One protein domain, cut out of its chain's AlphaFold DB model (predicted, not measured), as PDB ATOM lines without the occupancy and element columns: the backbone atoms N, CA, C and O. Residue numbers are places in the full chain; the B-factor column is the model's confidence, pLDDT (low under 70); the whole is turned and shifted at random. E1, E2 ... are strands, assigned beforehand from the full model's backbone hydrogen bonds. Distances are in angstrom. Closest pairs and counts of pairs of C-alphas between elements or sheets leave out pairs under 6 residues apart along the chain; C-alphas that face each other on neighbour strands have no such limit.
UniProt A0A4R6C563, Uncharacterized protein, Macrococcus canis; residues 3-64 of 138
ATOM      1  N   VAL A   3     150.890  96.037 179.541       86.25
ATOM      2  CA  VAL A   3     149.835  96.227 178.539       86.25
ATOM      3  C   VAL A   3     150.502  96.721 177.261       86.25
ATOM      4  O   VAL A   3     151.341  97.623 177.322       86.25
ATOM      5  N   LEU A   4     150.174  96.120 176.118       88.31
ATOM      6  CA  LEU A   4     150.622  96.636 174.824       88.31
ATOM      7  C   LEU A   4     149.751  97.823 174.400       88.31
ATOM      8  O   LEU A   4     148.562  97.864 174.717       88.31
ATOM      9  N   TYR A   5     150.320  98.771 173.653       88.69
ATOM     10  CA  TYR A   5     149.602  99.964 173.186       88.69
ATOM     11  C   TYR A   5     148.266  99.624 172.498       88.69
ATOM     12  O   TYR A   5     147.227 100.195 172.830       88.69
ATOM     13  N   ASP A   6     148.276  98.634 171.602       87.44
ATOM     14  CA  ASP A   6     147.091  98.213 170.845       87.44
ATOM     15  C   ASP A   6     146.073  97.408 171.671       87.44
ATOM     16  O   ASP A   6     144.910  97.299 171.284       87.44
ATOM     17  N   GLU A   7     146.483  96.862 172.818       89.00
ATOM     18  CA  GLU A   7     145.586  96.181 173.763       89.00
ATOM     19  C   GLU A   7     144.879  97.172 174.693       89.00
ATOM     20  O   GLU A   7     143.867  96.843 175.318       89.00
ATOM     21  N   MET A   8     145.401  98.395 174.793       89.81
ATOM     22  CA  MET A   8     144.815  99.444 175.603       89.81
ATOM     23  C   MET A   8     143.633 100.091 174.863       89.81
ATOM     24  O   MET A   8     143.756 100.481 173.697       89.81
ATOM     25  N   PRO A   9     142.473 100.265 175.521       93.19
ATOM     26  CA  PRO A   9     141.367 101.000 174.922       93.19
ATOM     27  C   PRO A   9     141.779 102.443 174.609       93.19
ATOM     28  O   PRO A   9     142.571 103.061 175.324       93.19
ATOM     29  N   ALA A  10     141.183 103.015 173.559       94.62
ATOM     30  CA  ALA A  10     141.434 104.405 173.193       94.62
ATOM     31  C   ALA A  10     141.138 105.363 174.362       94.62
ATOM     32  O   ALA A  10     141.904 106.294 174.601       94.62
ATOM     33  N   TYR A  11     140.071 105.090 175.117       96.75
ATOM     34  CA  TYR A  11     139.674 105.802 176.328       96.75
ATOM     35  C   TYR A  11     139.183 104.812 177.391       96.75
ATOM     36  O   TYR A  11     138.469 103.860 177.069       96.75
ATOM     37  N   TYR A  12     139.543 105.051 178.647       95.12
ATOM     38  CA  TYR A  12     139.138 104.266 179.806       95.12
ATOM     39  C   TYR A  12     138.968 105.169 181.025       95.12
ATOM     40  O   TYR A  12     139.694 106.146 181.186       95.12
ATOM     41  N   GLU A  13     138.031 104.825 181.899       95.81
ATOM     42  CA  GLU A  13     137.789 105.532 183.155       95.81
ATOM     43  C   GLU A  13     138.202 104.631 184.315       95.81
ATOM     44  O   GLU A  13     137.663 103.538 184.486       95.81
ATOM     45  N   VAL A  14     139.186 105.074 185.100       92.75
ATOM     46  CA  VAL A  14     139.541 104.414 186.359       92.75
ATOM     47  C   VAL A  14     138.716 105.050 187.469       92.75
ATOM     48  O   VAL A  14     138.854 106.241 187.749       92.75
ATOM     49  N   GLU A  15     137.867 104.257 188.110       92.81
ATOM     50  CA  GLU A  15     137.013 104.709 189.207       92.81
ATOM     51  C   GLU A  15     137.676 104.445 190.567       92.81
ATOM     52  O   GLU A  15     138.131 103.334 190.854       92.81
ATOM     53  N   PHE A  16     137.709 105.462 191.432       89.25
ATOM     54  CA  PHE A  16     138.134 105.335 192.828       89.25
ATOM     55  C   PHE A  16     137.248 106.199 193.734       89.25
ATOM     56  O   PHE A  16     137.294 107.429 193.692       89.25
ATOM     57  N   GLY A  17     136.429 105.562 194.576       90.25
ATOM     58  CA  GLY A  17     135.398 106.275 195.334       90.25
ATOM     59  C   GLY A  17     134.379 106.916 194.385       90.25
ATOM     60  O   GLY A  17     133.804 106.224 193.555       90.25
ATOM     61  N   GLU A  18     134.170 108.231 194.495       92.50
ATOM     62  CA  GLU A  18     133.355 109.007 193.540       92.50
ATOM     63  C   GLU A  18     134.195 109.671 192.432       92.50
ATOM     64  O   GLU A  18     133.652 110.412 191.609       92.50
ATOM     65  N   SER A  19     135.514 109.446 192.422       94.44
ATOM     66  CA  SER A  19     136.447 110.063 191.478       94.44
ATOM     67  C   SER A  19     136.610 109.223 190.222       94.44
ATOM     68  O   SER A  19     136.740 108.001 190.295       94.44
ATOM     69  N   ILE A  20     136.668 109.902 189.079       96.25
ATOM     70  CA  ILE A  20     136.903 109.312 187.763       96.25
ATOM     71  C   ILE A  20     138.220 109.864 187.222       96.25
ATOM     72  O   ILE A  20     138.373 111.073 187.038       96.25
ATOM     73  N   TYR A  21     139.170 108.975 186.954       94.00
ATOM     74  CA  TYR A  21     140.454 109.310 186.347       94.00
ATOM     75  C   TYR A  21     140.423 108.894 184.874       94.00
ATOM     76  O   TYR A  21     140.398 107.691 184.587       94.00
ATOM     77  N   PRO A  22     140.396 109.853 183.933       96.62
ATOM     78  CA  PRO A  22     140.409 109.537 182.516       96.62
ATOM     79  C   PRO A  22     141.793 109.038 182.109       96.62
ATOM     80  O   PRO A  22     142.821 109.628 182.439       96.62
ATOM     81  N   LEU A  23     141.810 107.951 181.355       94.44
ATOM     82  CA  LEU A  23     143.007 107.329 180.825       94.44
ATOM     83  C   LEU A  23     142.825 107.118 179.322       94.44
ATOM     84  O   LEU A  23     141.754 106.740 178.853       94.44
ATOM     85  N   THR A  24     143.875 107.348 178.546       94.12
ATOM     86  CA  THR A  24     143.846 107.158 177.095       94.12
ATOM     87  C   THR A  24     145.143 106.544 176.605       94.12
ATOM     88  O   THR A  24     146.217 106.890 177.100       94.12
ATOM     89  N   ARG A  25     145.063 105.651 175.610       92.69
ATOM     90  CA  ARG A  25     146.268 105.108 174.961       92.69
ATOM     91  C   ARG A  25     147.088 106.199 174.277       92.69
ATOM     92  O   ARG A  25     148.303 106.109 174.223       92.69
ATOM     93  N   TYR A  26     146.434 107.281 173.853       92.62
ATOM     94  CA  TYR A  26     147.072 108.432 173.222       92.62
ATOM     95  C   TYR A  26     148.009 109.216 174.157       92.62
ATOM     96  O   TYR A  26     148.667 110.148 173.706       92.62
ATOM     97  N   ALA A  27     148.087 108.866 175.444       90.81
ATOM     98  CA  ALA A  27     149.113 109.383 176.346       90.81
ATOM     99  C   ALA A  27     150.499 108.735 176.128       90.81
ATOM    100  O   ALA A  27     151.480 109.211 176.700       90.81
ATOM    101  N   PHE A  28     150.578 107.671 175.322       90.31
ATOM    102  CA  PHE A  28     151.778 106.876 175.052       90.31
ATOM    103  C   PHE A  28     152.157 106.919 173.567       90.31
ATOM    104  O   PHE A  28     151.357 107.312 172.713       90.31
ATOM    105  N   THR A  29     153.379 106.497 173.249       85.88
ATOM    106  CA  THR A  29     153.822 106.252 171.873       85.88
ATOM    107  C   THR A  29     153.508 104.807 171.467       85.88
ATOM    108  O   THR A  29     153.394 103.925 172.315       85.88
ATOM    109  N   GLY A  30     153.320 104.553 170.169       81.50
ATOM    110  CA  GLY A  30     152.846 103.253 169.667       81.50
ATOM    111  C   GLY A  30     153.794 102.083 169.951       81.50
ATOM    112  O   GLY A  30     153.349 100.942 170.034       81.50
ATOM    113  N   ASP A  31     155.077 102.381 170.159       82.56
ATOM    114  CA  ASP A  31     156.124 101.396 170.440       82.56
ATOM    115  C   ASP A  31     156.373 101.206 171.952       82.56
ATOM    116  O   ASP A  31     157.238 100.419 172.353       82.56
ATOM    117  N   ASP A  32     155.636 101.917 172.814       78.12
ATOM    118  CA  ASP A  32     155.846 101.852 174.258       78.12
ATOM    119  C   ASP A  32     155.356 100.526 174.853       78.12
ATOM    120  O   ASP A  32     154.229 100.072 174.647       78.12
ATOM    121  N   THR A  33     156.193  99.939 175.711       82.00
ATOM    122  CA  THR A  33     155.737  98.928 176.671       82.00
ATOM    123  C   THR A  33     155.151  99.639 177.886       82.00
ATOM    124  O   THR A  33     155.882 100.253 178.668       82.00
ATOM    125  N   ILE A  34     153.831  99.548 178.074       85.62
ATOM    126  CA  ILE A  34     153.141 100.252 179.157       85.62
ATOM    127  C   ILE A  34     153.195  99.401 180.429       85.62
ATOM    128  O   ILE A  34     152.606  98.319 180.522       85.62
ATOM    129  N   TYR A  35     153.899  99.909 181.442       86.88
ATOM    130  CA  TYR A  35     153.978  99.287 182.761       86.88
ATOM    131  C   TYR A  35     152.932  99.879 183.701       86.88
ATOM    132  O   TYR A  35     153.019 101.035 184.110       86.88
ATOM    133  N   VAL A  36     151.974  99.052 184.114       84.38
ATOM    134  CA  VAL A  36     150.987  99.413 185.135       84.38
ATOM    135  C   VAL A  36     151.471  98.909 186.490       84.38
ATOM    136  O   VAL A  36     151.549  97.692 186.725       84.38
ATOM    137  N   VAL A  37     151.793  99.850 187.377       87.62
ATOM    138  CA  VAL A  37     152.236  99.593 188.751       87.62
ATOM    139  C   VAL A  37     151.159 100.076 189.716       87.62
ATOM    140  O   VAL A  37     150.842 101.261 189.759       87.62
ATOM    141  N   TRP A  38     150.615  99.153 190.504       83.81
ATOM    142  CA  TRP A  38     149.676  99.470 191.574       83.81
ATOM    143  C   TRP A  38     150.450  99.636 192.876       83.81
ATOM    144  O   TRP A  38     151.074  98.687 193.345       83.81
ATOM    145  N   ASN A  39     150.412 100.840 193.441       82.88
ATOM    146  CA  ASN A  39     150.994 101.136 194.745       82.88
ATOM    147  C   ASN A  39     149.883 101.594 195.686       82.88
ATOM    148  O   ASN A  39     149.052 102.420 195.311       82.88
ATOM    149  N   GLU A  40     149.885 101.079 196.912       82.62
ATOM    150  CA  GLU A  40     149.041 101.616 197.972       82.62
ATOM    151  C   GLU A  40     149.573 103.000 198.372       82.62
ATOM    152  O   GLU A  40     150.763 103.161 198.650       82.62
ATOM    153  N   ILE A  41     148.702 104.009 198.374       79.56
ATOM    154  CA  ILE A  41     149.032 105.366 198.815       79.56
ATOM    155  C   ILE A  41     148.222 105.708 200.060       79.56
ATOM    156  O   ILE A  41     147.050 105.355 200.166       79.56
ATOM    157  N   ALA A  42     148.859 106.392 201.014       68.12
ATOM    158  CA  ALA A  42     148.349 106.490 202.378       68.12
ATOM    159  C   ALA A  42     147.010 107.235 202.501       68.12
ATOM    160  O   ALA A  42     146.273 106.907 203.415       68.12
ATOM    161  N   HIS A  43     146.687 108.175 201.602       74.44
ATOM    162  CA  HIS A  43     145.357 108.771 201.408       74.44
ATOM    163  C   HIS A  43     145.345 109.614 200.120       74.44
ATOM    164  O   HIS A  43     146.278 110.380 199.881       74.44
ATOM    165  N   ILE A  44     144.276 109.524 199.322       73.38
ATOM    166  CA  ILE A  44     143.968 110.477 198.246       73.38
ATOM    167  C   ILE A  44     142.584 111.067 198.523       73.38
ATOM    168  O   ILE A  44     141.654 110.335 198.862       73.38
ATOM    169  N   ASN A  45     142.454 112.392 198.452       76.31
ATOM    170  CA  ASN A  45     141.148 113.030 198.584       76.31
ATOM    171  C   ASN A  45     140.284 112.635 197.383       76.31
ATOM    172  O   ASN A  45     140.747 112.705 196.247       76.31
ATOM    173  N   THR A  46     139.038 112.240 197.633       79.38
ATOM    174  CA  THR A  46     138.089 111.923 196.565       79.38
ATOM    175  C   THR A  46     137.410 113.196 196.069       79.38
ATOM    176  O   THR A  46     136.813 113.932 196.856       79.38
ATOM    177  N   THR A  47     137.449 113.415 194.762       85.56
ATOM    178  CA  THR A  47     136.582 114.350 194.035       85.56
ATOM    179  C   THR A  47     135.331 113.615 193.548       85.56
ATOM    180  O   THR A  47     135.365 112.398 193.374       85.56
ATOM    181  N   LYS A  48     134.226 114.329 193.320       92.75
ATOM    182  CA  LYS A  48     133.022 113.768 192.695       92.75
ATOM    183  C   LYS A  48     133.055 113.990 191.182       92.75
ATOM    184  O   LYS A  48     132.991 115.133 190.738       92.75
ATOM    185  N   GLY A  49     133.092 112.909 190.408       95.75
ATOM    186  CA  GLY A  49     133.186 112.936 188.947       95.75
ATOM    187  C   GLY A  49     134.628 112.956 188.438       95.75
ATOM    188  O   GLY A  49     135.544 112.513 189.131       95.75
ATOM    189  N   ILE A  50     134.819 113.444 187.208       96.38
ATOM    190  CA  ILE A  50     136.142 113.542 186.579       96.38
ATOM    191  C   ILE A  50     137.049 114.448 187.415       96.38
ATOM    192  O   ILE A  50     136.666 115.562 187.770       96.38
ATOM    193  N   VAL A  51     138.248 113.962 187.734       95.06
ATOM    194  CA  VAL A  51     139.236 114.738 188.491       95.06
ATOM    195  C   VAL A  51     139.759 115.918 187.675       95.06
ATOM    196  O   VAL A  51     140.041 115.787 186.483       95.06
ATOM    197  N   GLU A  52     139.927 117.067 188.328       94.94
ATOM    198  CA  GLU A  52     140.548 118.246 187.719       94.94
ATOM    199  C   GLU A  52     141.993 117.962 187.286       94.94
ATOM    200  O   GLU A  52     142.677 117.096 187.840       94.94
ATOM    201  N   GLY A  53     142.461 118.726 186.304       95.31
ATOM    202  CA  GLY A  53     143.799 118.611 185.746       95.31
ATOM    203  C   GLY A  53     143.763 118.291 184.263       95.31
ATOM    204  O   GLY A  53     142.709 118.272 183.629       95.31
ATOM    205  N   THR A  54     144.942 118.027 183.718       96.56
ATOM    206  CA  THR A  54     145.131 117.836 182.287       96.56
ATOM    207  C   THR A  54     145.897 116.558 181.998       96.56
ATOM    208  O   THR A  54     146.730 116.119 182.795       96.56
ATOM    209  N   SER A  55     145.641 115.973 180.830       94.75
ATOM    210  CA  SER A  55     146.408 114.836 180.315       94.75
ATOM    211  C   SER A  55     146.702 115.001 178.828       94.75
ATOM    212  O   SER A  55     146.083 115.805 178.129       94.75
ATOM    213  N   LYS A  56     147.671 114.226 178.335       92.56
ATOM    214  CA  LYS A  56     148.040 114.221 176.918       92.56
ATOM    215  C   LYS A  56     147.114 113.331 176.093       92.56
ATOM    216  O   LYS A  56     146.760 112.233 176.515       92.56
ATOM    217  N   VAL A  57     146.791 113.794 174.889       93.12
ATOM    218  CA  VAL A  57     146.056 113.060 173.851       93.12
ATOM    219  C   VAL A  57     146.815 113.243 172.531       93.12
ATOM    220  O   VAL A  57     146.512 114.117 171.713       93.12
ATOM    221  N   GLY A  58     147.833 112.412 172.317       91.06
ATOM    222  CA  GLY A  58     148.871 112.602 171.308       91.06
ATOM    223  C   GLY A  58     149.891 113.622 171.811       91.06
ATOM    224  O   GLY A  58     150.353 113.546 172.950       91.06
ATOM    225  N   VAL A  59     150.196 114.624 170.989       92.06
ATOM    226  CA  VAL A  59     151.090 115.739 171.363       92.06
ATOM    227  C   VAL A  59     150.372 116.914 172.037       92.06
ATOM    228  O   VAL A  59     151.009 117.880 172.446       92.06
ATOM    229  N   TYR A  60     149.052 116.825 172.194       93.19
ATOM    230  CA  TYR A  60     148.207 117.901 172.708       93.19
ATOM    231  C   TYR A  60     147.798 117.654 174.158       93.19
ATOM    232  O   TYR A  60     147.646 116.507 174.580       93.19
ATOM    233  N   ILE A  61     147.606 118.735 174.911       94.81
ATOM    234  CA  ILE A  61     147.162 118.711 176.307       94.81
ATOM    235  C   ILE A  61     145.679 119.075 176.336       94.81
ATOM    236  O   ILE A  61     145.293 120.089 175.761       94.81
ATOM    237  N   TYR A  62     144.879 118.257 177.014       96.69
ATOM    238  CA  TYR A  62     143.447 118.471 177.205       96.69
ATOM    239  C   TYR A  62     143.116 118.533 178.685       96.69
ATOM    240  O   TYR A  62     143.741 117.833 179.489       96.69
ATOM    241  N   GLU A  63     142.092 119.310 179.029       97.88
ATOM    242  CA  GLU A  63     141.445 119.179 180.329       97.88
ATOM    243  C   GLU A  63     140.870 117.769 180.462       97.88
ATOM    244  O   GLU A  63     140.328 117.195 179.513       97.88
ATOM    245  N   ASN A  64     140.969 117.194 181.657       97.38
ATOM    246  CA  ASN A  64     140.507 115.834 181.922       97.38
ATOM    247  C   ASN A  64     139.030 115.632 181.545       97.38
ATOM    248  O   ASN A  64     138.642 114.554 181.093       97.38
TER     249      ASN A  64
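Overview. This is residues 3 to 64 of the 138 residues of an uncharacterized protein of Macrococcus canis (UniProt A0A4R6C563). Little regular structure: hairpin E1-E2 lies between a smaller hairpin, E4-E5, and a wide loop holding E3, whose residues 37 to 43 stick out. The 62 printed residues hold five named strands, E1 to E5 in chain order, and no named helix: all strand, with only 23 residues in named elements. The whole is only just loose, close to compact, radius of gyration of the C-alphas 12.8 A, spanning 34 by 25 by 16 A.

Along the chain. E1, residues 11 to 16, runs 16.6 A from C-alpha 11 at (139.674, 105.802, 176.328); E2, residues 19 to 24, runs 16.4 A. E4 is residues 54 to 57, E3 33 to 35, and E5 60 to 63, ending at (141.445, 119.179, 180.329).

Arrangement. Hairpin E1 and E2 is antiparallel at 154 degrees; N 14 and O 21, 2.9 A, are within hydrogen-bond range. So are N 55 and O 62, 3.0 A, in antiparallel hairpin E4 and E5, at 140 degrees. The closest C-alphas of E2 and E4, Thr 24 and Val 57, are 7.1 A apart. E3 pairs with no named strand; its residues 33 to 34 pair antiparallel with 3 to 4.

Size, cuts and confidence. The farthest C-alphas, Asp 31 and Lys 48, are 34.4 A apart. The printed part has no cut. The E3 to E4 link is long, 18 residues. Residue 42 has pLDDT under 70.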